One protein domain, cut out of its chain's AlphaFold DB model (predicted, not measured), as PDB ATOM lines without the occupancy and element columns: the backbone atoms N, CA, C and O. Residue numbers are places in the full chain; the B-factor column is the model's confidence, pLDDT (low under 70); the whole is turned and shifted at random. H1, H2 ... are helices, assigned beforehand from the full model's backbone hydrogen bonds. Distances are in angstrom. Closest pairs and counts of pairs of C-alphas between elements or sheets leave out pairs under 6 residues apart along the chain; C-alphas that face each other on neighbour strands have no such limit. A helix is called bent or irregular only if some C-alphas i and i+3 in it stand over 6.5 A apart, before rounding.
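What this domain is: This is residues 473 to 637 of the 887 residues of an uncharacterized protein of Porcisia hertigi (UniProt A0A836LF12). Two helical hairpins, H2 with H3 and H5 with H6, are set one after the other along a long, loose rod, and the short helix H4 lies crosswise in the middle between the long helices H3 and H6. Short H1 stands across H3 near one end of the rod, residues 599 to 604 stick out at the other, and H7 follows the last residues of H6 without touching any helix. The printed part has 165 residues with seven named helices, H1 to H7 in order, and no named strand: all helix. It is loose, with a radius of gyration of the C-alphas of 20.3 A, and spans 74 by 33 by 25 A.

Where its parts are: H1, residues 474 to 483, begins at C-alpha 474 (8.528, -45.108, 14.060). H2 is residues 507 to 520, 20.6 A long; it is only just irregular, with C-alphas 515 and 518 6.9 A apart. H3, residues 526 to 557, is 47.0 A long and ends at C-alpha 557 (0.229, -2.735, 13.377). H4, residues 570 to 579, is irregular: C-alphas 572 and 575 are 7.7 A apart. H5 is residues 581 to 595, 21.2 A long. H6, residues 600 to 630, is 46.8 A long. H7, residues 634 to 637, ends at C-alpha 637 (11.725, -35.280, 29.699).

How they stand to each other: H3 and H4 are the hub, touching three helices each. H1 and H3 only just touch, with 3 pairs of C-alphas within 8 A, closest at Leu 483 and Ala 533, 5.9 A, about perpendicular at 77 degrees. H2 and H3 form a hairpin at a shallow tilt of 9 degrees, opposite ways; their closest C-alphas, of Leu 519 and Asn 532, are 5.2 A apart. H3 touches H4 with residues 546 to 554 alone, at a steep tilt of 58 degrees; the closest C-alphas are those of Thr 551 and Gly 571, 4.4 A. H4 touches H6, closest at the C-alphas of Leu 577 and Val 621, 7.4 A, about perpendicular at 76 degrees. H5 and H6 form a hairpin at a shallow tilt of 27 degrees, opposite ways, closest at the C-alphas of His 590 and Leu 610, 6.0 A. H3 and H6 are apart. Every O i to N i+4 pair is within hydrogen-bond range in H1, H3 and H5; H2 has 7 of 10, H4 4 of 6 and H6 23 of 27, and H7 is too short for such a pair.

The domain as a whole: The two C-alphas farthest apart, of Ser 525 and Gly 601, are 74.1 A apart. The printed part has no cut. The links H1 to H2, with 23 residues, and H3 to H4, with 12, are long. The mean pLDDT of the printed part is 74.5; 40 residues are under 70, among them residues 595 to 609 and 627 to 637.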
ATOM      1  N   ASP A 473       3.738 -44.819  12.983       81.56
ATOM      2  CA  ASP A 473       4.787 -45.705  13.470       81.56
ATOM      3  C   ASP A 473       6.190 -45.087  13.291       81.56
ATOM      4  O   ASP A 473       6.406 -44.111  12.566       81.56
ATOM      5  N   GLU A 474       7.166 -45.648  14.004       78.38
ATOM      6  CA  GLU A 474       8.528 -45.108  14.060       78.38
ATOM      7  C   GLU A 474       9.304 -45.301  12.740       78.38
ATOM      8  O   GLU A 474      10.180 -44.490  12.428       78.38
ATOM      9  N   ALA A 475       8.946 -46.300  11.920       75.06
ATOM     10  CA  ALA A 475       9.560 -46.517  10.611       75.06
ATOM     11  C   ALA A 475       9.017 -45.529   9.565       75.06
ATOM     12  O   ALA A 475       9.809 -44.893   8.867       75.06
ATOM     13  N   SER A 476       7.698 -45.306   9.519       73.38
ATOM     14  CA  SER A 476       7.084 -44.267   8.679       73.38
ATOM     15  C   SER A 476       7.609 -42.872   9.019       73.38
ATOM     16  O   SER A 476       7.858 -42.075   8.113       73.38
ATOM     17  N   LEU A 477       7.848 -42.571  10.303       77.62
ATOM     18  CA  LEU A 477       8.459 -41.300  10.702       77.62
ATOM     19  C   LEU A 477       9.902 -41.167  10.192       77.62
ATOM     20  O   LEU A 477      10.263 -40.124   9.645       77.62
ATOM     21  N   ALA A 478      10.726 -42.206  10.352       77.56
ATOM     22  CA  ALA A 478      12.109 -42.197   9.879       77.56
ATOM     23  C   ALA A 478      12.193 -42.050   8.346       77.56
ATOM     24  O   ALA A 478      13.009 -41.273   7.848       77.56
ATOM     25  N   HIS A 479      11.308 -42.728   7.608       74.25
ATOM     26  CA  HIS A 479      11.191 -42.619   6.149       74.25
ATOM     27  C   HIS A 479      10.747 -41.214   5.717       74.25
ATOM     28  O   HIS A 479      11.375 -40.591   4.861       74.25
ATOM     29  N   ALA A 480       9.732 -40.653   6.385       73.62
ATOM     30  CA  ALA A 480       9.270 -39.285   6.157       73.62
ATOM     31  C   ALA A 480      10.381 -38.248   6.380       73.62
ATOM     32  O   ALA A 480      10.579 -37.371   5.539       73.62
ATOM     33  N   MET A 481      11.140 -38.371   7.474       79.00
ATOM     34  CA  MET A 481      12.271 -37.489   7.786       79.00
ATOM     35  C   MET A 481      13.421 -37.604   6.777       79.00
ATOM     36  O   MET A 481      14.096 -36.609   6.516       79.00
ATOM     37  N   ALA A 482      13.654 -38.790   6.205       77.69
ATOM     38  CA  ALA A 482      14.686 -39.001   5.191       77.69
ATOM     39  C   ALA A 482      14.315 -38.395   3.823       77.69
ATOM     40  O   ALA A 482      15.201 -37.947   3.092       77.69
ATOM     41  N   LEU A 483      13.022 -38.365   3.481       75.19
ATOM     42  CA  LEU A 483      12.518 -37.821   2.215       75.19
ATOM     43  C   LEU A 483      12.191 -36.316   2.282       75.19
ATOM     44  O   LEU A 483      12.350 -35.612   1.286       75.19
ATOM     45  N   CYS A 484      11.755 -35.802   3.436       77.19
ATOM     46  CA  CYS A 484      11.358 -34.402   3.618       77.19
ATOM     47  C   CYS A 484      12.536 -33.533   4.092       77.19
ATOM     48  O   CYS A 484      12.604 -33.124   5.254       77.19
ATOM     49  N   THR A 485      13.482 -33.245   3.196       73.88
ATOM     50  CA  THR A 485      14.653 -32.411   3.512       73.88
ATOM     51  C   THR A 485      14.340 -30.916   3.415       73.88
ATOM     52  O   THR A 485      14.067 -30.412   2.327       73.88
ATOM     53  N   PHE A 486      14.462 -30.196   4.531       76.81
ATOM     54  CA  PHE A 486      14.371 -28.733   4.589       76.81
ATOM     55  C   PHE A 486      15.757 -28.132   4.832       76.81
ATOM     56  O   PHE A 486      16.483 -28.598   5.714       76.81
ATOM     57  N   GLN A 487      16.124 -27.099   4.072       72.81
ATOM     58  CA  GLN A 487      17.386 -26.387   4.271       72.81
ATOM     59  C   GLN A 487      17.352 -25.657   5.621       72.81
ATOM     60  O   GLN A 487      16.393 -24.944   5.908       72.81
ATOM     61  N   ASP A 488      18.362 -25.889   6.463       66.19
ATOM     62  CA  ASP A 488      18.509 -25.295   7.803       66.19
ATOM     63  C   ASP A 488      17.230 -25.374   8.667       66.19
ATOM     64  O   ASP A 488      16.866 -24.434   9.372       66.19
ATOM     65  N   GLY A 489      16.480 -26.482   8.546       71.56
ATOM     66  CA  GLY A 489      15.231 -26.690   9.289       71.56
ATOM     67  C   GLY A 489      14.117 -25.685   8.959       71.56
ATOM     68  O   GLY A 489      13.154 -25.580   9.721       71.56
ATOM     69  N   SER A 490      14.225 -24.947   7.850       82.88
ATOM     70  CA  SER A 490      13.319 -23.864   7.465       82.88
ATOM     71  C   SER A 490      12.379 -24.284   6.320       82.88
ATOM     72  O   SER A 490      12.837 -24.524   5.202       82.88
ATOM     73  N   PRO A 491      11.053 -24.384   6.556       84.31
ATOM     74  CA  PRO A 491      10.072 -24.635   5.498       84.31
ATOM     75  C   PRO A 491       9.712 -23.380   4.689       84.31
ATOM     76  O   PRO A 491       9.177 -23.502   3.589       84.31
ATOM     77  N   TYR A 492       9.963 -22.186   5.231       85.12
ATOM     78  CA  TYR A 492       9.670 -20.888   4.621       85.12
ATOM     79  C   TYR A 492      10.606 -19.826   5.228       85.12
ATOM     80  O   TYR A 492      10.876 -19.919   6.427       85.12
ATOM     81  N   PRO A 493      11.092 -18.814   4.478       81.25
ATOM     82  CA  PRO A 493      12.040 -17.824   4.992       81.25
ATOM     83  C   PRO A 493      11.658 -17.233   6.358       81.25
ATOM     84  O   PRO A 493      10.522 -16.813   6.574       81.25
ATOM     85  N   ASN A 494      12.628 -17.195   7.279       80.31
ATOM     86  CA  ASN A 494      12.501 -16.756   8.680       80.31
ATOM     87  C   ASN A 494      11.572 -17.597   9.585       80.31
ATOM     88  O   ASN A 494      11.438 -17.285  10.774       80.31
ATOM     89  N   VAL A 495      10.983 -18.681   9.074       84.56
ATOM     90  CA  VAL A 495      10.177 -19.657   9.821       84.56
ATOM     91  C   VAL A 495      10.925 -20.988   9.877       84.56
ATOM     92  O   VAL A 495      11.548 -21.396   8.899       84.56
ATOM     93  N   PHE A 496      10.871 -21.679  11.013       85.88
ATOM     94  CA  PHE A 496      11.517 -22.975  11.228       85.88
ATOM     95  C   PHE A 496      10.467 -24.051  11.515       85.88
ATOM     96  O   PHE A 496       9.373 -23.753  11.994       85.88
ATOM     97  N   LEU A 497      10.798 -25.326  11.287       81.62
ATOM     98  CA  LEU A 497       9.894 -26.451  11.573       81.62
ATOM     99  C   LEU A 497       9.408 -26.456  13.034       81.62
ATOM    100  O   LEU A 497       8.275 -26.842  13.301       81.62
ATOM    101  N   ARG A 498      10.227 -25.965  13.977       81.69
ATOM    102  CA  ARG A 498       9.865 -25.828  15.401       81.69
ATOM    103  C   ARG A 498       8.715 -24.843  15.668       81.69
ATOM    104  O   ARG A 498       8.112 -24.904  16.736       81.69
ATOM    105  N   ASP A 499       8.440 -23.925  14.736       82.75
ATOM    106  CA  ASP A 499       7.357 -22.940  14.846       82.75
ATOM    107  C   ASP A 499       6.010 -23.482  14.331       82.75
ATOM    108  O   ASP A 499       4.966 -22.931  14.679       82.75
ATOM    109  N   LEU A 500       6.027 -24.557  13.526       83.62
ATOM    110  CA  LEU A 500       4.833 -25.246  13.026       83.62
ATOM    111  C   LEU A 500       4.191 -26.050  14.167       83.62
ATOM    112  O   LEU A 500       4.576 -27.187  14.457       83.62
ATOM    113  N   ASP A 501       3.203 -25.467  14.839       77.62
ATOM    114  CA  ASP A 501       2.616 -26.072  16.030       77.62
ATOM    115  C   ASP A 501       1.449 -27.010  15.715       77.62
ATOM    116  O   ASP A 501       0.283 -26.712  15.957       77.62
ATOM    117  N   VAL A 502       1.777 -28.215  15.255       74.94
ATOM    118  CA  VAL A 502       0.801 -29.291  15.002       74.94
ATOM    119  C   VAL A 502       0.035 -29.746  16.258       74.94
ATOM    120  O   VAL A 502      -0.920 -30.519  16.158       74.94
ATOM    121  N   CYS A 503       0.437 -29.297  17.455       65.19
ATOM    122  CA  CYS A 503      -0.308 -29.521  18.692       65.19
ATOM    123  C   CYS A 503      -1.414 -28.486  18.930       65.19
ATOM    124  O   CYS A 503      -2.360 -28.799  19.662       65.19
ATOM    125  N   ASN A 504      -1.325 -27.312  18.302       65.50
ATOM    126  CA  ASN A 504      -2.301 -26.239  18.409       65.50
ATOM    127  C   ASN A 504      -3.643 -26.633  17.759       65.50
ATOM    128  O   ASN A 504      -3.708 -27.428  16.823       65.50
ATOM    129  N   ASN A 505      -4.738 -26.074  18.275       61.28
ATOM    130  CA  ASN A 505      -6.101 -26.338  17.797       61.28
ATOM    131  C   ASN A 505      -6.614 -25.247  16.838       61.28
ATOM    132  O   ASN A 505      -7.811 -25.190  16.545       61.28
ATOM    133  N   ASP A 506      -5.732 -24.362  16.364       63.59
ATOM    134  CA  ASP A 506      -6.098 -23.311  15.420       63.59
ATOM    135  C   ASP A 506      -6.458 -23.862  14.025       63.59
ATOM    136  O   ASP A 506      -6.447 -25.068  13.760       63.59
ATOM    137  N   ARG A 507      -6.899 -22.972  13.134       68.88
ATOM    138  CA  ARG A 507      -7.297 -23.345  11.774       68.88
ATOM    139  C   ARG A 507      -6.111 -23.866  10.954       68.88
ATOM    140  O   ARG A 507      -6.217 -24.945  10.386       68.88
ATOM    141  N   ALA A 508      -4.997 -23.138  10.960       69.12
ATOM    142  CA  ALA A 508      -3.806 -23.441  10.167       69.12
ATOM    143  C   ALA A 508      -3.238 -24.834  10.480       69.12
ATOM    144  O   ALA A 508      -2.987 -25.631   9.580       69.12
ATOM    145  N   SER A 509      -3.140 -25.171  11.769       75.38
ATOM    146  CA  SER A 509      -2.654 -26.471  12.245       75.38
ATOM    147  C   SER A 509      -3.596 -27.614  11.853       75.38
ATOM    148  O   SER A 509      -3.142 -28.706  11.514       75.38
ATOM    149  N   ARG A 510      -4.918 -27.376  11.863       75.62
ATOM    150  CA  ARG A 510      -5.923 -28.364  11.432       75.62
ATOM    151  C   ARG A 510      -5.925 -28.565   9.920       75.62
ATOM    152  O   ARG A 510      -5.890 -29.712   9.487       75.62
ATOM    153  N   ASP A 511      -5.922 -27.487   9.138       77.00
ATOM    154  CA  ASP A 511      -5.865 -27.548   7.673       77.00
ATOM    155  C   ASP A 511      -4.561 -28.228   7.206       77.00
ATOM    156  O   ASP A 511      -4.609 -29.111   6.352       77.00
ATOM    157  N   PHE A 512      -3.421 -27.927   7.844       86.00
ATOM    158  CA  PHE A 512      -2.150 -28.632   7.635       86.00
ATOM    159  C   PHE A 512      -2.245 -30.136   7.955       86.00
ATOM    160  O   PHE A 512      -1.841 -30.967   7.144       86.00
ATOM    161  N   LEU A 513      -2.806 -30.513   9.112       84.06
ATOM    162  CA  LEU A 513      -2.964 -31.925   9.484       84.06
ATOM    163  C   LEU A 513      -3.942 -32.680   8.570       84.06
ATOM    164  O   LEU A 513      -3.752 -33.873   8.348       84.06
ATOM    165  N   GLU A 514      -4.977 -32.028   8.039       82.69
ATOM    166  CA  GLU A 514      -5.868 -32.616   7.030       82.69
ATOM    167  C   GLU A 514      -5.174 -32.811   5.677       82.69
ATOM    168  O   GLU A 514      -5.364 -33.853   5.057       82.69
ATOM    169  N   GLU A 515      -4.347 -31.854   5.246       84.69
ATOM    170  CA  GLU A 515      -3.570 -31.924   4.000       84.69
ATOM    171  C   GLU A 515      -2.479 -33.010   4.063       84.69
ATOM    172  O   GLU A 515      -2.246 -33.720   3.086       84.69
ATOM    173  N   VAL A 516      -1.854 -33.194   5.231       84.88
ATOM    174  CA  VAL A 516      -0.712 -34.102   5.430       84.88
ATOM    175  C   VAL A 516      -1.113 -35.533   5.817       84.88
ATOM    176  O   VAL A 516      -0.452 -36.481   5.395       84.88
ATOM    177  N   ARG A 517      -2.211 -35.738   6.562       83.81
ATOM    178  CA  ARG A 517      -2.683 -37.080   6.972       83.81
ATOM    179  C   ARG A 517      -2.800 -38.109   5.828       83.81
ATOM    180  O   ARG A 517      -2.316 -39.222   6.026       83.81
ATOM    181  N   PRO A 518      -3.414 -37.819   4.659       80.50
ATOM    182  CA  PRO A 518      -3.541 -38.816   3.592       80.50
ATOM    183  C   PRO A 518      -2.201 -39.162   2.925       80.50
ATOM    184  O   PRO A 518      -2.072 -40.245   2.360       80.50
ATOM    185  N   LEU A 519      -1.195 -38.283   3.011       79.75
ATOM    186  CA  LEU A 519       0.114 -38.473   2.376       79.75
ATOM    187  C   LEU A 519       0.958 -39.552   3.075       79.75
ATOM    188  O   LEU A 519       1.792 -40.183   2.426       79.75
ATOM    189  N   PHE A 520       0.704 -39.800   4.365       74.06
ATOM    190  CA  PHE A 520       1.348 -40.857   5.154       74.06
ATOM    191  C   PHE A 520       0.558 -42.173   5.220       74.06
ATOM    192  O   PHE A 520       1.092 -43.178   5.670       74.06
ATOM    193  N   ALA A 521      -0.694 -42.203   4.757       66.56
ATOM    194  CA  ALA A 521      -1.562 -43.384   4.840       66.56
ATOM    195  C   ALA A 521      -1.427 -44.354   3.643       66.56
ATOM    196  O   ALA A 521      -2.284 -45.215   3.449       66.56
ATOM    197  N   SER A 522      -0.406 -44.184   2.795       59.50
ATOM    198  CA  SER A 522      -0.285 -44.874   1.506       59.50
ATOM    199  C   SER A 522       0.943 -45.781   1.456       59.50
ATOM    200  O   SER A 522       2.066 -45.295   1.349       59.50
ATOM    201  N   GLU A 523       0.712 -47.096   1.412       59.94
ATOM    202  CA  GLU A 523       1.675 -48.081   0.897       59.94
ATOM    203  C   GLU A 523       1.827 -47.873  -0.622       59.94
ATOM    204  O   GLU A 523       1.181 -48.519  -1.452       59.94
ATOM    205  N   GLY A 524       2.599 -46.851  -0.987       57.78
ATOM    206  CA  GLY A 524       2.804 -46.415  -2.360       57.78
ATOM    207  C   GLY A 524       3.996 -47.091  -3.033       57.78
ATOM    208  O   GLY A 524       4.887 -47.645  -2.404       57.78
ATOM    209  N   SER A 525       4.060 -46.982  -4.360       63.50
ATOM    210  CA  SER A 525       5.326 -47.196  -5.072       63.50
ATOM    211  C   SER A 525       6.330 -46.088  -4.724       63.50
ATOM    212  O   SER A 525       5.911 -44.971  -4.431       63.50
ATOM    213  N   SER A 526       7.637 -46.324  -4.875       68.62
ATOM    214  CA  SER A 526       8.681 -45.310  -4.609       68.62
ATOM    215  C   SER A 526       8.451 -43.957  -5.327       68.62
ATOM    216  O   SER A 526       8.734 -42.896  -4.768       68.62
ATOM    217  N   MET A 527       7.850 -43.950  -6.528       70.19
ATOM    218  CA  MET A 527       7.458 -42.704  -7.214       70.19
ATOM    219  C   MET A 527       6.307 -41.968  -6.499       70.19
ATOM    220  O   MET A 527       6.251 -40.739  -6.507       70.19
ATOM    221  N   THR A 528       5.374 -42.706  -5.899       73.19
ATOM    222  CA  THR A 528       4.275 -42.165  -5.086       73.19
ATOM    223  C   THR A 528       4.808 -41.583  -3.781       73.19
ATOM    224  O   THR A 528       4.434 -40.473  -3.423       73.19
ATOM    225  N   GLU A 529       5.737 -42.272  -3.117       72.00
ATOM    226  CA  GLU A 529       6.369 -41.797  -1.878       72.00
ATOM    227  C   GLU A 529       7.113 -40.470  -2.083       72.00
ATOM    228  O   GLU A 529       6.911 -39.526  -1.322       72.00
ATOM    229  N   MET A 530       7.905 -40.349  -3.156       74.25
ATOM    230  CA  MET A 530       8.610 -39.101  -3.478       74.25
ATOM    231  C   MET A 530       7.640 -37.945  -3.786       74.25
ATOM    232  O   MET A 530       7.892 -36.805  -3.391       74.25
ATOM    233  N   LYS A 531       6.503 -38.224  -4.441       80.56
ATOM    234  CA  LYS A 531       5.433 -37.230  -4.655       80.56
ATOM    235  C   LYS A 531       4.761 -36.828  -3.342       80.56
ATOM    236  O   LYS A 531       4.559 -35.637  -3.117       80.56
ATOM    237  N   ASN A 532       4.464 -37.785  -2.466       81.25
ATOM    238  CA  ASN A 532       3.869 -37.519  -1.158       81.25
ATOM    239  C   ASN A 532       4.815 -36.685  -0.283       81.25
ATOM    240  O   ASN A 532       4.376 -35.693   0.286       81.25
ATOM    241  N   ALA A 533       6.113 -37.002  -0.249       81.00
ATOM    242  CA  ALA A 533       7.117 -36.205   0.458       81.00
ATOM    243  C   ALA A 533       7.204 -34.764  -0.077       81.00
ATOM    244  O   ALA A 533       7.207 -33.814   0.704       81.00
ATOM    245  N   HIS A 534       7.177 -34.574  -1.402       82.56
ATOM    246  CA  HIS A 534       7.118 -33.235  -1.998       82.56
ATOM    247  C   HIS A 534       5.844 -32.468  -1.590       82.56
ATOM    248  O   HIS A 534       5.916 -31.278  -1.279       82.56
ATOM    249  N   LEU A 535       4.689 -33.140  -1.532       83.69
ATOM    250  CA  LEU A 535       3.434 -32.546  -1.057       83.69
ATOM    251  C   LEU A 535       3.476 -32.208   0.446       83.69
ATOM    252  O   LEU A 535       3.003 -31.140   0.823       83.69
ATOM    253  N   VAL A 536       4.110 -33.033   1.289       84.81
ATOM    254  CA  VAL A 536       4.353 -32.718   2.711       84.81
ATOM    255  C   VAL A 536       5.249 -31.484   2.845       84.81
ATOM    256  O   VAL A 536       4.915 -30.570   3.598       84.81
ATOM    257  N   CYS A 537       6.341 -31.396   2.079       83.56
ATOM    258  CA  CYS A 537       7.180 -30.197   2.043       83.56
ATOM    259  C   CYS A 537       6.386 -28.955   1.615       83.56
ATOM    260  O   CYS A 537       6.461 -27.930   2.290       83.56
ATOM    261  N   LYS A 538       5.561 -29.061   0.565       85.25
ATOM    262  CA  LYS A 538       4.691 -27.974   0.090       85.25
ATOM    263  C   LYS A 538       3.674 -27.533   1.152       85.25
ATOM    264  O   LYS A 538       3.492 -26.330   1.340       85.25
ATOM    265  N   ALA A 539       3.073 -28.470   1.886       84.50
ATOM    266  CA  ALA A 539       2.170 -28.178   3.000       84.50
ATOM    267  C   ALA A 539       2.899 -27.471   4.160       84.50
ATOM    268  O   ALA A 539       2.392 -26.482   4.694       84.50
ATOM    269  N   CYS A 540       4.117 -27.905   4.511       86.25
ATOM    270  CA  CYS A 540       4.955 -27.225   5.507       86.25
ATOM    271  C   CYS A 540       5.319 -25.797   5.071       86.25
ATOM    272  O   CYS A 540       5.242 -24.876   5.881       86.25
ATOM    273  N   THR A 541       5.677 -25.588   3.800       86.19
ATOM    274  CA  THR A 541       5.969 -24.258   3.237       86.19
ATOM    275  C   THR A 541       4.738 -23.355   3.237       86.19
ATOM    276  O   THR A 541       4.840 -22.187   3.602       86.19
ATOM    277  N   LYS A 542       3.560 -23.888   2.894       86.31
ATOM    278  CA  LYS A 542       2.273 -23.175   2.933       86.31
ATOM    279  C   LYS A 542       1.897 -22.745   4.356       86.31
ATOM    280  O   LYS A 542       1.578 -21.578   4.568       86.31
ATOM    281  N   TYR A 543       1.994 -23.646   5.335       86.31
ATOM    282  CA  TYR A 543       1.731 -23.318   6.741       86.31
ATOM    283  C   TYR A 543       2.789 -22.339   7.295       86.31
ATOM    284  O   TYR A 543       2.448 -21.377   7.981       86.31
ATOM    285  N   GLY A 544       4.061 -22.499   6.913       86.94
ATOM    286  CA  GLY A 544       5.128 -21.547   7.232       86.94
ATOM    287  C   GLY A 544       4.874 -20.145   6.666       86.94
ATOM    288  O   GLY A 544       5.034 -19.161   7.389       86.94
ATOM    289  N   LYS A 545       4.401 -20.045   5.416       88.19
ATOM    290  CA  LYS A 545       3.985 -18.782   4.790       88.19
ATOM    291  C   LYS A 545       2.866 -18.104   5.586       88.19
ATOM    292  O   LYS A 545       3.012 -16.937   5.930       88.19
ATOM    293  N   GLU A 546       1.817 -18.835   5.966       86.56
ATOM    294  CA  GLU A 546       0.695 -18.288   6.748       86.56
ATOM    295  C   GLU A 546       1.140 -17.777   8.138       86.56
ATOM    296  O   GLU A 546       0.690 -16.729   8.610       86.56
ATOM    297  N   LEU A 547       2.063 -18.484   8.806       86.38
ATOM    298  CA  LEU A 547       2.666 -18.020  10.062       86.38
ATOM    299  C   LEU A 547       3.532 -16.766   9.864       86.38
ATOM    300  O   LEU A 547       3.560 -15.890  10.735       86.38
ATOM    301  N   TRP A 548       4.228 -16.647   8.731       89.50
ATOM    302  CA  TRP A 548       4.989 -15.443   8.403       89.50
ATOM    303  C   TRP A 548       4.074 -14.257   8.084       89.50
ATOM    304  O   TRP A 548       4.277 -13.182   8.639       89.50
ATOM    305  N   GLU A 549       3.016 -14.446   7.296       87.62
ATOM    306  CA  GLU A 549       2.009 -13.415   7.001       87.62
ATOM    307  C   GLU A 549       1.350 -12.888   8.285       87.62
ATOM    308  O   GLU A 549       1.273 -11.679   8.494       87.62
ATOM    309  N   LYS A 550       0.992 -13.774   9.224       85.19
ATOM    310  CA  LYS A 550       0.514 -13.386  10.566       85.19
ATOM    311  C   LYS A 550       1.560 -12.622  11.384       85.19
ATOM    312  O   LYS A 550       1.203 -11.724  12.145       85.19
ATOM    313  N   THR A 551       2.841 -12.961  11.236       87.38
ATOM    314  CA  THR A 551       3.959 -12.245  11.880       87.38
ATOM    315  C   THR A 551       4.120 -10.840  11.300       87.38
ATOM    316  O   THR A 551       4.273  -9.884  12.061       87.38
ATOM    317  N   VAL A 552       4.043 -10.703   9.973       86.12
ATOM    318  CA  VAL A 552       4.088  -9.418   9.266       86.12
ATOM    319  C   VAL A 552       2.897  -8.552   9.672       86.12
ATOM    320  O   VAL A 552       3.119  -7.451  10.158       86.12
ATOM    321  N   LEU A 553       1.668  -9.077   9.635       84.62
ATOM    322  CA  LEU A 553       0.450  -8.352  10.023       84.62
ATOM    323  C   LEU A 553       0.489  -7.816  11.469       84.62
ATOM    324  O   LEU A 553       0.026  -6.707  11.743       84.62
ATOM    325  N   ILE A 554       1.056  -8.575  12.420       83.62
ATOM    326  CA  ILE A 554       1.273  -8.054  13.781       83.62
ATOM    327  C   ILE A 554       2.239  -6.864  13.733       83.62
ATOM    328  O   ILE A 554       1.921  -5.816  14.297       83.62
ATOM    329  N   ARG A 555       3.379  -6.999  13.043       86.88
ATOM    330  CA  ARG A 555       4.426  -5.967  12.958       86.88
ATOM    331  C   ARG A 555       4.014  -4.735  12.152       86.88
ATOM    332  O   ARG A 555       4.447  -3.647  12.494       86.88
ATOM    333  N   GLU A 556       3.147  -4.858  11.154       80.81
ATOM    334  CA  GLU A 556       2.548  -3.708  10.464       80.81
ATOM    335  C   GLU A 556       1.742  -2.845  11.442       80.81
ATOM    336  O   GLU A 556       1.858  -1.622  11.434       80.81
ATOM    337  N   THR A 557       0.981  -3.475  12.347       77.88
ATOM    338  CA  THR A 557       0.229  -2.735  13.377       77.88
ATOM    339  C   THR A 557       1.064  -2.344  14.601       77.88
ATOM    340  O   THR A 557       0.688  -1.416  15.314       77.88
ATOM    341  N   LEU A 558       2.185  -3.029  14.860       84.25
ATOM    342  CA  LEU A 558       3.061  -2.851  16.027       84.25
ATOM    343  C   LEU A 558       4.552  -2.999  15.623       84.25
ATOM    344  O   LEU A 558       5.191  -3.996  15.969       84.25
ATOM    345  N   PRO A 559       5.139  -2.020  14.904       80.94
ATOM    346  CA  PRO A 559       6.450  -2.168  14.245       80.94
ATOM    347  C   PRO A 559       7.646  -2.270  15.196       80.94
ATOM    348  O   PRO A 559       8.711  -2.742  14.800       80.94
ATOM    349  N   PHE A 560       7.466  -1.873  16.456       83.25
ATOM    350  CA  PHE A 560       8.456  -2.016  17.523       83.25
ATOM    351  C   PHE A 560       8.580  -3.459  18.050       83.25
ATOM    352  O   PHE A 560       9.519  -3.749  18.790       83.25
ATOM    353  N   LEU A 561       7.654  -4.367  17.708       85.50
ATOM    354  CA  LEU A 561       7.769  -5.774  18.088       85.50
ATOM    355  C   LEU A 561       8.760  -6.511  17.160       85.50
ATOM    356  O   LEU A 561       8.634  -6.444  15.928       85.50
ATOM    357  N   PRO A 562       9.726  -7.266  17.717       86.56
ATOM    358  CA  PRO A 562      10.592  -8.131  16.925       86.56
ATOM    359  C   PRO A 562       9.788  -9.310  16.361       86.56
ATOM    360  O   PRO A 562       8.834  -9.776  16.976       86.56
ATOM    361  N   ALA A 563      10.192  -9.846  15.204       83.94
ATOM    362  CA  ALA A 563       9.501 -10.984  14.576       83.94
ATOM    363  C   ALA A 563       9.490 -12.260  15.443       83.94
ATOM    364  O   ALA A 563       8.623 -13.121  15.269       83.94
ATOM    365  N   ARG A 564      10.431 -12.365  16.390       86.19
ATOM    366  CA  ARG A 564      10.498 -13.411  17.410       86.19
ATOM    367  C   ARG A 564      10.640 -12.789  18.793       86.19
ATOM    368  O   ARG A 564      11.454 -11.889  18.972       86.19
ATOM    369  N   VAL A 565       9.898 -13.315  19.763       83.19
ATOM    370  CA  VAL A 565       9.999 -12.971  21.188       83.19
ATOM    371  C   VAL A 565      10.288 -14.261  21.945       83.19
ATOM    372  O   VAL A 565       9.590 -15.253  21.744       83.19
ATOM    373  N   CYS A 566      11.346 -14.274  22.760       79.44
ATOM    374  CA  CYS A 566      11.828 -15.476  23.457       79.44
ATOM    375  C   CYS A 566      11.956 -16.698  22.515       79.44
ATOM    376  O   CYS A 566      11.426 -17.770  22.797       79.44
ATOM    377  N   ASP A 567      12.612 -16.506  21.361       79.56
ATOM    378  CA  ASP A 567      12.787 -17.486  20.268       79.56
ATOM    379  C   ASP A 567      11.517 -17.948  19.514       79.56
ATOM    380  O   ASP A 567      11.629 -18.570  18.445       79.56
ATOM    381  N   ILE A 568      10.324 -17.596  20.003       82.88
ATOM    382  CA  ILE A 568       9.023 -17.957  19.427       82.88
ATOM    383  C   ILE A 568       8.588 -16.922  18.383       82.88
ATOM    384  O   ILE A 568       8.617 -15.716  18.622       82.88
ATOM    385  N   LEU A 569       8.162 -17.402  17.214       86.62
ATOM    386  CA  LEU A 569       7.608 -16.586  16.132       86.62
ATOM    387  C   LEU A 569       6.249 -15.971  16.523       86.62
ATOM    388  O   LEU A 569       5.345 -16.704  16.930       86.62
ATOM    389  N   LEU A 570       6.058 -14.658  16.322       84.81
ATOM    390  CA  LEU A 570       4.792 -13.974  16.658       84.81
ATOM    391  C   LEU A 570       3.565 -14.628  15.998       84.81
ATOM    392  O   LEU A 570       2.510 -14.737  16.621       84.81
ATOM    393  N   GLY A 571       3.705 -15.116  14.762       82.75
ATOM    394  CA  GLY A 571       2.656 -15.832  14.037       82.75
ATOM    395  C   GLY A 571       2.160 -17.106  14.729       82.75
ATOM    396  O   GLY A 571       0.960 -17.372  14.680       82.75
ATOM    397  N   ARG A 572       3.029 -17.848  15.441       82.75
ATOM    398  CA  ARG A 572       2.633 -19.020  16.260       82.75
ATOM    399  C   ARG A 572       1.726 -18.595  17.419       82.75
ATOM    400  O   ARG A 572       0.826 -19.329  17.812       82.75
ATOM    401  N   MET A 573       1.937 -17.386  17.938       81.75
ATOM    402  CA  MET A 573       1.186 -16.815  19.056       81.75
ATOM    403  C   MET A 573      -0.044 -16.002  18.623       81.75
ATOM    404  O   MET A 573      -0.792 -15.545  19.483       81.75
ATOM    405  N   TYR A 574      -0.278 -15.813  17.320       80.94
ATOM    406  CA  TYR A 574      -1.276 -14.887  16.767       80.94
ATOM    407  C   TYR A 574      -2.685 -15.052  17.363       80.94
ATOM    408  O   TYR A 574      -3.344 -14.069  17.710       80.94
ATOM    409  N   THR A 575      -3.143 -16.295  17.529       73.56
ATOM    410  CA  THR A 575      -4.456 -16.607  18.117       73.56
ATOM    411  C   THR A 575      -4.509 -16.322  19.616       73.56
ATOM    412  O   THR A 575      -5.493 -15.755  20.087       73.56
ATOM    413  N   ALA A 576      -3.449 -16.644  20.363       78.31
ATOM    414  CA  ALA A 576      -3.349 -16.342  21.791       78.31
ATOM    415  C   ALA A 576      -3.242 -14.833  22.059       78.31
ATOM    416  O   ALA A 576      -3.865 -14.339  22.993       78.31
ATOM    417  N   LEU A 577      -2.519 -14.095  21.211       78.69
ATOM    418  CA  LEU A 577      -2.402 -12.636  21.275       78.69
ATOM    419  C   LEU A 577      -3.756 -11.952  21.043       78.69
ATOM    420  O   LEU A 577      -4.148 -11.114  21.846       78.69
ATOM    421  N   ARG A 578      -4.517 -12.365  20.017       75.00
ATOM    422  CA  ARG A 578      -5.879 -11.845  19.778       75.00
ATOM    423  C   ARG A 578      -6.901 -12.262  20.838       75.00
ATOM    424  O   ARG A 578      -7.854 -11.527  21.086       75.00
ATOM    425  N   ALA A 579      -6.744 -13.438  21.444       71.94
ATOM    426  CA  ALA A 579      -7.598 -13.880  22.547       71.94
ATOM    427  C   ALA A 579      -7.269 -13.162  23.871       71.94
ATOM    428  O   ALA A 579      -8.112 -13.105  24.775       71.94
ATOM    429  N   ASP A 580      -6.060 -12.610  24.002       75.75
ATOM    430  CA  ASP A 580      -5.633 -11.908  25.198       75.75
ATOM    431  C   ASP A 580      -6.192 -10.482  25.254       75.75
ATOM    432  O   ASP A 580      -5.704  -9.545  24.623       75.75
ATOM    433  N   LYS A 581      -7.207 -10.306  26.101       73.69
ATOM    434  CA  LYS A 581      -7.883  -9.017  26.298       73.69
ATOM    435  C   LYS A 581      -6.927  -7.888  26.696       73.69
ATOM    436  O   LYS A 581      -7.179  -6.746  26.339       73.69
ATOM    437  N   GLN A 582      -5.852  -8.187  27.431       70.50
ATOM    438  CA  GLN A 582      -4.890  -7.163  27.852       70.50
ATOM    439  C   GLN A 582      -4.015  -6.699  26.682       70.50
ATOM    440  O   GLN A 582      -3.798  -5.499  26.537       70.50
ATOM    441  N   PHE A 583      -3.561  -7.623  25.831       80.44
ATOM    442  CA  PHE A 583      -2.832  -7.307  24.605       80.44
ATOM    443  C   PHE A 583      -3.669  -6.447  23.647       80.44
ATOM    444  O   PHE A 583      -3.198  -5.390  23.233       80.44
ATOM    445  N   GLU A 584      -4.918  -6.824  23.349       79.94
ATOM    446  CA  GLU A 584      -5.769  -6.023  22.452       79.94
ATOM    447  C   GLU A 584      -6.153  -4.654  23.059       79.94
ATOM    448  O   GLU A 584      -6.105  -3.653  22.346       79.94
ATOM    449  N   SER A 585      -6.408  -4.543  24.373       70.00
ATOM    450  CA  SER A 585      -6.607  -3.226  25.015       70.00
ATOM    451  C   SER A 585      -5.366  -2.329  24.923       70.00
ATOM    452  O   SER A 585      -5.481  -1.151  24.592       70.00
ATOM    453  N   LEU A 586      -4.166  -2.865  25.175       73.31
ATOM    454  CA  LEU A 586      -2.920  -2.103  25.032       73.31
ATOM    455  C   LEU A 586      -2.656  -1.711  23.569       73.31
ATOM    456  O   LEU A 586      -2.179  -0.612  23.296       73.31
ATOM    457  N   ARG A 587      -3.002  -2.580  22.616       78.50
ATOM    458  CA  ARG A 587      -2.896  -2.322  21.175       78.50
ATOM    459  C   ARG A 587      -3.840  -1.206  20.725       78.50
ATOM    460  O   ARG A 587      -3.434  -0.363  19.930       78.50
ATOM    461  N   GLN A 588      -5.054  -1.154  21.273       78.00
ATOM    462  CA  GLN A 588      -6.009  -0.070  21.033       78.00
ATOM    463  C   GLN A 588      -5.519   1.265  21.618       78.00
ATOM    464  O   GLN A 588      -5.558   2.274  20.917       78.00
ATOM    465  N   ILE A 589      -4.974   1.265  22.841       71.81
ATOM    466  CA  ILE A 589      -4.356   2.455  23.458       71.81
ATOM    467  C   ILE A 589      -3.168   2.952  22.619       71.81
ATOM    468  O   ILE A 589      -3.040   4.150  22.380       71.81
ATOM    469  N   HIS A 590      -2.322   2.042  22.119       78.12
ATOM    470  CA  HIS A 590      -1.214   2.393  21.227       78.12
ATOM    471  C   HIS A 590      -1.721   3.030  19.923       78.12
ATOM    472  O   HIS A 590      -1.222   4.077  19.522       78.12
ATOM    473  N   ALA A 591      -2.746   2.447  19.290       77.38
ATOM    474  CA  ALA A 591      -3.345   2.995  18.072       77.38
ATOM    475  C   ALA A 591      -3.961   4.391  18.293       77.38
ATOM    476  O   ALA A 591      -3.747   5.280  17.472       77.38
ATOM    477  N   GLN A 592      -4.658   4.610  19.413       74.50
ATOM    478  CA  GLN A 592      -5.211   5.919  19.782       74.50
ATOM    479  C   GLN A 592      -4.104   6.960  20.017       74.50
ATOM    480  O   GLN A 592      -4.174   8.059  19.470       74.50
ATOM    481  N   ALA A 593      -3.038   6.598  20.739       69.81
ATOM    482  CA  ALA A 593      -1.881   7.469  20.973       69.81
ATOM    483  C   ALA A 593      -1.079   7.797  19.693       69.81
ATOM    484  O   ALA A 593      -0.347   8.785  19.668       69.81
ATOM    485  N   CYS A 594      -1.217   6.999  18.627       71.75
ATOM    486  CA  CYS A 594      -0.679   7.307  17.299       71.75
ATOM    487  C   CYS A 594      -1.581   8.228  16.454       71.75
ATOM    488  O   CYS A 594      -1.106   8.759  15.454       71.75
ATOM    489  N   GLN A 595      -2.862   8.394  16.804       67.94
ATOM    490  CA  GLN A 595      -3.854   9.125  15.995       67.94
ATOM    491  C   GLN A 595      -4.120  10.561  16.476       67.94
ATOM    492  O   GLN A 595      -4.675  11.362  15.728       67.94
ATOM    493  N   THR A 596      -3.724  10.916  17.700       57.72
ATOM    494  CA  THR A 596      -3.892  12.274  18.238       57.72
ATOM    495  C   THR A 596      -2.886  13.254  17.629       57.72
ATOM    496  O   THR A 596      -1.692  13.188  17.936       57.72
ATOM    497  N   ALA A 597      -3.367  14.187  16.801       45.62
ATOM    498  CA  ALA A 597      -2.569  15.308  16.304       45.62
ATOM    499  C   ALA A 597      -2.141  16.225  17.476       45.62
ATOM    500  O   ALA A 597      -2.983  16.502  18.333       45.62
ATOM    501  N   PRO A 598      -0.877  16.686  17.570       51.06
ATOM    502  CA  PRO A 598      -0.384  17.262  18.820       51.06
ATOM    503  C   PRO A 598      -0.492  18.789  18.892       51.06
ATOM    504  O   PRO A 598      -0.053  19.492  17.983       51.06
ATOM    505  N   THR A 599      -0.925  19.291  20.045       53.56
ATOM    506  CA  THR A 599      -0.493  20.588  20.593       53.56
ATOM    507  C   THR A 599       0.842  20.426  21.331       53.56
ATOM    508  O   THR A 599       1.128  19.350  21.854       53.56
ATOM    509  N   GLU A 600       1.667  21.479  21.403       49.28
ATOM    510  CA  GLU A 600       3.075  21.409  21.855       49.28
ATOM    511  C   GLU A 600       3.280  20.678  23.205       49.28
ATOM    512  O   GLU A 600       4.207  19.883  23.359       49.28
ATOM    513  N   GLY A 601       2.375  20.884  24.174       52.47
ATOM    514  CA  GLY A 601       2.408  20.214  25.483       52.47
ATOM    515  C   GLY A 601       1.959  18.744  25.470       52.47
ATOM    516  O   GLY A 601       2.440  17.939  26.272       52.47
ATOM    517  N   ASP A 602       1.086  18.357  24.536       51.94
ATOM    518  CA  ASP A 602       0.605  16.979  24.397       51.94
ATOM    519  C   ASP A 602       1.649  16.063  23.756       51.94
ATOM    520  O   ASP A 602       1.668  14.867  24.047       51.94
ATOM    521  N   ILE A 603       2.573  16.610  22.951       53.62
ATOM    522  CA  ILE A 603       3.671  15.857  22.318       53.62
ATOM    523  C   ILE A 603       4.413  15.008  23.356       53.62
ATOM    524  O   ILE A 603       4.647  13.817  23.144       53.62
ATOM    525  N   GLN A 604       4.770  15.596  24.498       54.19
ATOM    526  CA  GLN A 604       5.613  14.937  25.496       54.19
ATOM    527  C   GLN A 604       4.840  13.888  26.311       54.19
ATOM    528  O   GLN A 604       5.362  12.801  26.579       54.19
ATOM    529  N   LYS A 605       3.568  14.166  26.630       55.69
ATOM    530  CA  LYS A 605       2.658  13.249  27.335       55.69
ATOM    531  C   LYS A 605       2.259  12.056  26.457       55.69
ATOM    532  O   LYS A 605       2.328  10.908  26.907       55.69
ATOM    533  N   ASN A 606       1.927  12.301  25.192       59.44
ATOM    534  CA  ASN A 606       1.598  11.260  24.218       59.44
ATOM    535  C   ASN A 606       2.821  10.394  23.901       59.44
ATOM    536  O   ASN A 606       2.714   9.171  23.903       59.44
ATOM    537  N   ARG A 607       4.016  10.986  23.757       65.75
ATOM    538  CA  ARG A 607       5.269  10.236  23.551       65.75
ATOM    539  C   ARG A 607       5.631   9.345  24.743       65.75
ATOM    540  O   ARG A 607       5.991   8.188  24.538       65.75
ATOM    541  N   ALA A 608       5.480   9.832  25.978       67.81
ATOM    542  CA  ALA A 608       5.677   9.016  27.181       67.81
ATOM    543  C   ALA A 608       4.657   7.861  27.273       67.81
ATOM    544  O   ALA A 608       5.017   6.729  27.608       67.81
ATOM    545  N   THR A 609       3.395   8.126  26.922       69.12
ATOM    546  CA  THR A 609       2.307   7.133  26.920       69.12
ATOM    547  C   THR A 609       2.523   6.068  25.845       69.12
ATOM    548  O   THR A 609       2.358   4.876  26.111       69.12
ATOM    549  N   LEU A 610       2.974   6.471  24.657       73.75
ATOM    550  CA  LEU A 610       3.305   5.587  23.545       73.75
ATOM    551  C   LEU A 610       4.474   4.660  23.907       73.75
ATOM    552  O   LEU A 610       4.310   3.444  23.838       73.75
ATOM    553  N   ILE A 611       5.589   5.194  24.423       76.06
ATOM    554  CA  ILE A 611       6.733   4.390  24.900       76.06
ATOM    555  C   ILE A 611       6.302   3.408  26.004       76.06
ATOM    556  O   ILE A 611       6.634   2.222  25.951       76.06
ATOM    557  N   ARG A 612       5.509   3.861  26.987       73.19
ATOM    558  CA  ARG A 612       4.998   2.995  28.066       73.19
ATOM    559  C   ARG A 612       4.129   1.860  27.522       73.19
ATOM    560  O   ARG A 612       4.274   0.717  27.954       73.19
ATOM    561  N   THR A 613       3.259   2.153  26.559       74.06
ATOM    562  CA  THR A 613       2.367   1.158  25.948       74.06
ATOM    563  C   THR A 613       3.148   0.149  25.104       74.06
ATOM    564  O   THR A 613       2.866  -1.044  25.179       74.06
ATOM    565  N   GLN A 614       4.193   0.583  24.388       82.81
ATOM    566  CA  GLN A 614       5.104  -0.303  23.652       82.81
ATOM    567  C   GLN A 614       5.831  -1.291  24.578       82.81
ATOM    568  O   GLN A 614       5.835  -2.495  24.319       82.81
ATOM    569  N   VAL A 615       6.373  -0.813  25.706       79.25
ATOM    570  CA  VAL A 615       7.027  -1.671  26.715       79.25
ATOM    571  C   VAL A 615       6.042  -2.665  27.340       79.25
ATOM    572  O   VAL A 615       6.395  -3.824  27.563       79.25
ATOM    573  N   LEU A 616       4.804  -2.246  27.620       74.31
ATOM    574  CA  LEU A 616       3.766  -3.131  28.162       74.31
ATOM    575  C   LEU A 616       3.305  -4.182  27.143       74.31
ATOM    576  O   LEU A 616       3.097  -5.333  27.525       74.31
ATOM    577  N   LEU A 617       3.194  -3.819  25.862       80.06
ATOM    578  CA  LEU A 617       2.891  -4.757  24.781       80.06
ATOM    579  C   LEU A 617       3.988  -5.811  24.646       80.06
ATOM    580  O   LEU A 617       3.672  -6.997  24.689       80.06
ATOM    581  N   LEU A 618       5.262  -5.406  24.581       83.81
ATOM    582  CA  LEU A 618       6.387  -6.344  24.502       83.81
ATOM    583  C   LEU A 618       6.399  -7.310  25.700       83.81
ATOM    584  O   LEU A 618       6.382  -8.522  25.499       83.81
ATOM    585  N   LYS A 619       6.289  -6.793  26.932       80.44
ATOM    586  CA  LYS A 619       6.195  -7.618  28.152       80.44
ATOM    587  C   LYS A 619       4.992  -8.563  28.148       80.44
ATOM    588  O   LYS A 619       5.073  -9.664  28.688       80.44
ATOM    589  N   ARG A 620       3.857  -8.167  27.556       83.81
ATOM    590  CA  ARG A 620       2.689  -9.054  27.452       83.81
ATOM    591  C   ARG A 620       2.934 -10.191  26.462       83.81
ATOM    592  O   ARG A 620       2.553 -11.322  26.762       83.81
ATOM    593  N   VAL A 621       3.612  -9.919  25.343       84.00
ATOM    594  CA  VAL A 621       4.067 -10.962  24.409       84.00
ATOM    595  C   VAL A 621       5.076 -11.893  25.091       84.00
ATOM    596  O   VAL A 621       4.917 -13.103  25.000       84.00
ATOM    597  N   GLU A 622       6.049 -11.376  25.843       84.19
ATOM    598  CA  GLU A 622       7.002 -12.195  26.614       84.19
ATOM    599  C   GLU A 622       6.287 -13.141  27.597       84.19
ATOM    600  O   GLU A 622       6.515 -14.352  27.564       84.19
ATOM    601  N   VAL A 623       5.343 -12.632  28.400       81.19
ATOM    602  CA  VAL A 623       4.536 -13.454  29.327       81.19
ATOM    603  C   VAL A 623       3.752 -14.547  28.595       81.19
ATOM    604  O   VAL A 623       3.708 -15.687  29.057       81.19
ATOM    605  N   LEU A 624       3.152 -14.228  27.445       78.25
ATOM    606  CA  LEU A 624       2.444 -15.220  26.636       78.25
ATOM    607  C   LEU A 624       3.416 -16.245  26.028       78.25
ATOM    608  O   LEU A 624       3.092 -17.428  26.010       78.25
ATOM    609  N   SER A 625       4.618 -15.842  25.611       81.50
ATOM    610  CA  SER A 625       5.619 -16.733  25.007       81.50
ATOM    611  C   SER A 625       6.046 -17.850  25.968       81.50
ATOM    612  O   SER A 625       6.108 -19.014  25.575       81.50
ATOM    613  N   HIS A 626       6.182 -17.546  27.264       75.94
ATOM    614  CA  HIS A 626       6.516 -18.540  28.286       75.94
ATOM    615  C   HIS A 626       5.486 -19.680  28.388       75.94
ATOM    616  O   HIS A 626       5.861 -20.811  28.705       75.94
ATOM    617  N   SER A 627       4.210 -19.417  28.074       69.44
ATOM    618  CA  SER A 627       3.171 -20.459  28.060       69.44
ATOM    619  C   SER A 627       3.354 -21.469  26.918       69.44
ATOM    620  O   SER A 627       3.115 -22.658  27.123       69.44
ATOM    621  N   PHE A 628       3.873 -21.027  25.767       64.88
ATOM    622  CA  PHE A 628       4.237 -21.893  24.637       64.88
ATOM    623  C   PHE A 628       5.573 -22.621  24.868       64.88
ATOM    624  O   PHE A 628       5.755 -23.734  24.382       64.88
ATOM    625  N   SER A 629       6.502 -22.051  25.642       57.78
ATOM    626  CA  SER A 629       7.739 -22.755  26.022       57.78
ATOM    627  C   SER A 629       7.490 -23.885  27.031       57.78
ATOM    628  O   SER A 629       8.130 -24.932  26.947       57.78
ATOM    629  N   CYS A 630       6.548 -23.722  27.970       40.81
ATOM    630  CA  CYS A 630       6.246 -24.751  28.977       40.81
ATOM    631  C   CYS A 630       5.541 -26.000  28.414       40.81
ATOM    632  O   CYS A 630       5.782 -27.101  28.911       40.81
ATOM    633  N   SER A 631       4.707 -25.874  27.372       47.69
ATOM    634  CA  SER A 631       4.054 -27.034  26.738       47.69
ATOM    635  C   SER A 631       5.032 -27.974  26.028       47.69
ATOM    636  O   SER A 631       4.719 -29.144  25.800       47.69
ATOM    637  N   ASP A 632       6.210 -27.461  25.678       44.53
ATOM    638  CA  ASP A 632       7.085 -28.062  24.679       44.53
ATOM    639  C   ASP A 632       8.120 -29.043  25.277       44.53
ATOM    640  O   ASP A 632       8.655 -29.869  24.534       44.53
ATOM    641  N   TYR A 633       8.351 -29.013  26.601       40.38
ATOM    642  CA  TYR A 633       9.369 -29.829  27.295       40.38
ATOM    643  C   TYR A 633       8.806 -30.911  28.236       40.38
ATOM    644  O   TYR A 633       9.301 -32.043  28.236       40.38
ATOM    645  N   ALA A 634       7.743 -30.610  28.995       32.44
ATOM    646  CA  ALA A 634       7.299 -31.441  30.124       32.44
ATOM    647  C   ALA A 634       6.972 -32.905  29.758       32.44
ATOM    648  O   ALA A 634       7.285 -33.821  30.509       32.44
ATOM    649  N   THR A 635       6.390 -33.154  28.577       38.44
ATOM    650  CA  THR A 635       5.980 -34.516  28.166       38.44
ATOM    651  C   THR A 635       7.080 -35.345  27.493       38.44
ATOM    652  O   THR A 635       6.849 -36.514  27.175       38.44
ATOM    653  N   VAL A 636       8.268 -34.772  27.263       40.03
ATOM    654  CA  VAL A 636       9.406 -35.463  26.630       40.03
ATOM    655  C   VAL A 636      10.467 -35.841  27.667       40.03
ATOM    656  O   VAL A 636      10.984 -36.959  27.620       40.03
ATOM    657  N   GLU A 637      10.754 -34.970  28.639       34.94
ATOM    658  CA  GLU A 637      11.725 -35.280  29.699       34.94
ATOM    659  C   GLU A 637      11.251 -36.382  30.648       34.94
ATOM    660  O   GLU A 637      12.074 -37.190  31.071       34.94
TER     661      GLU A 637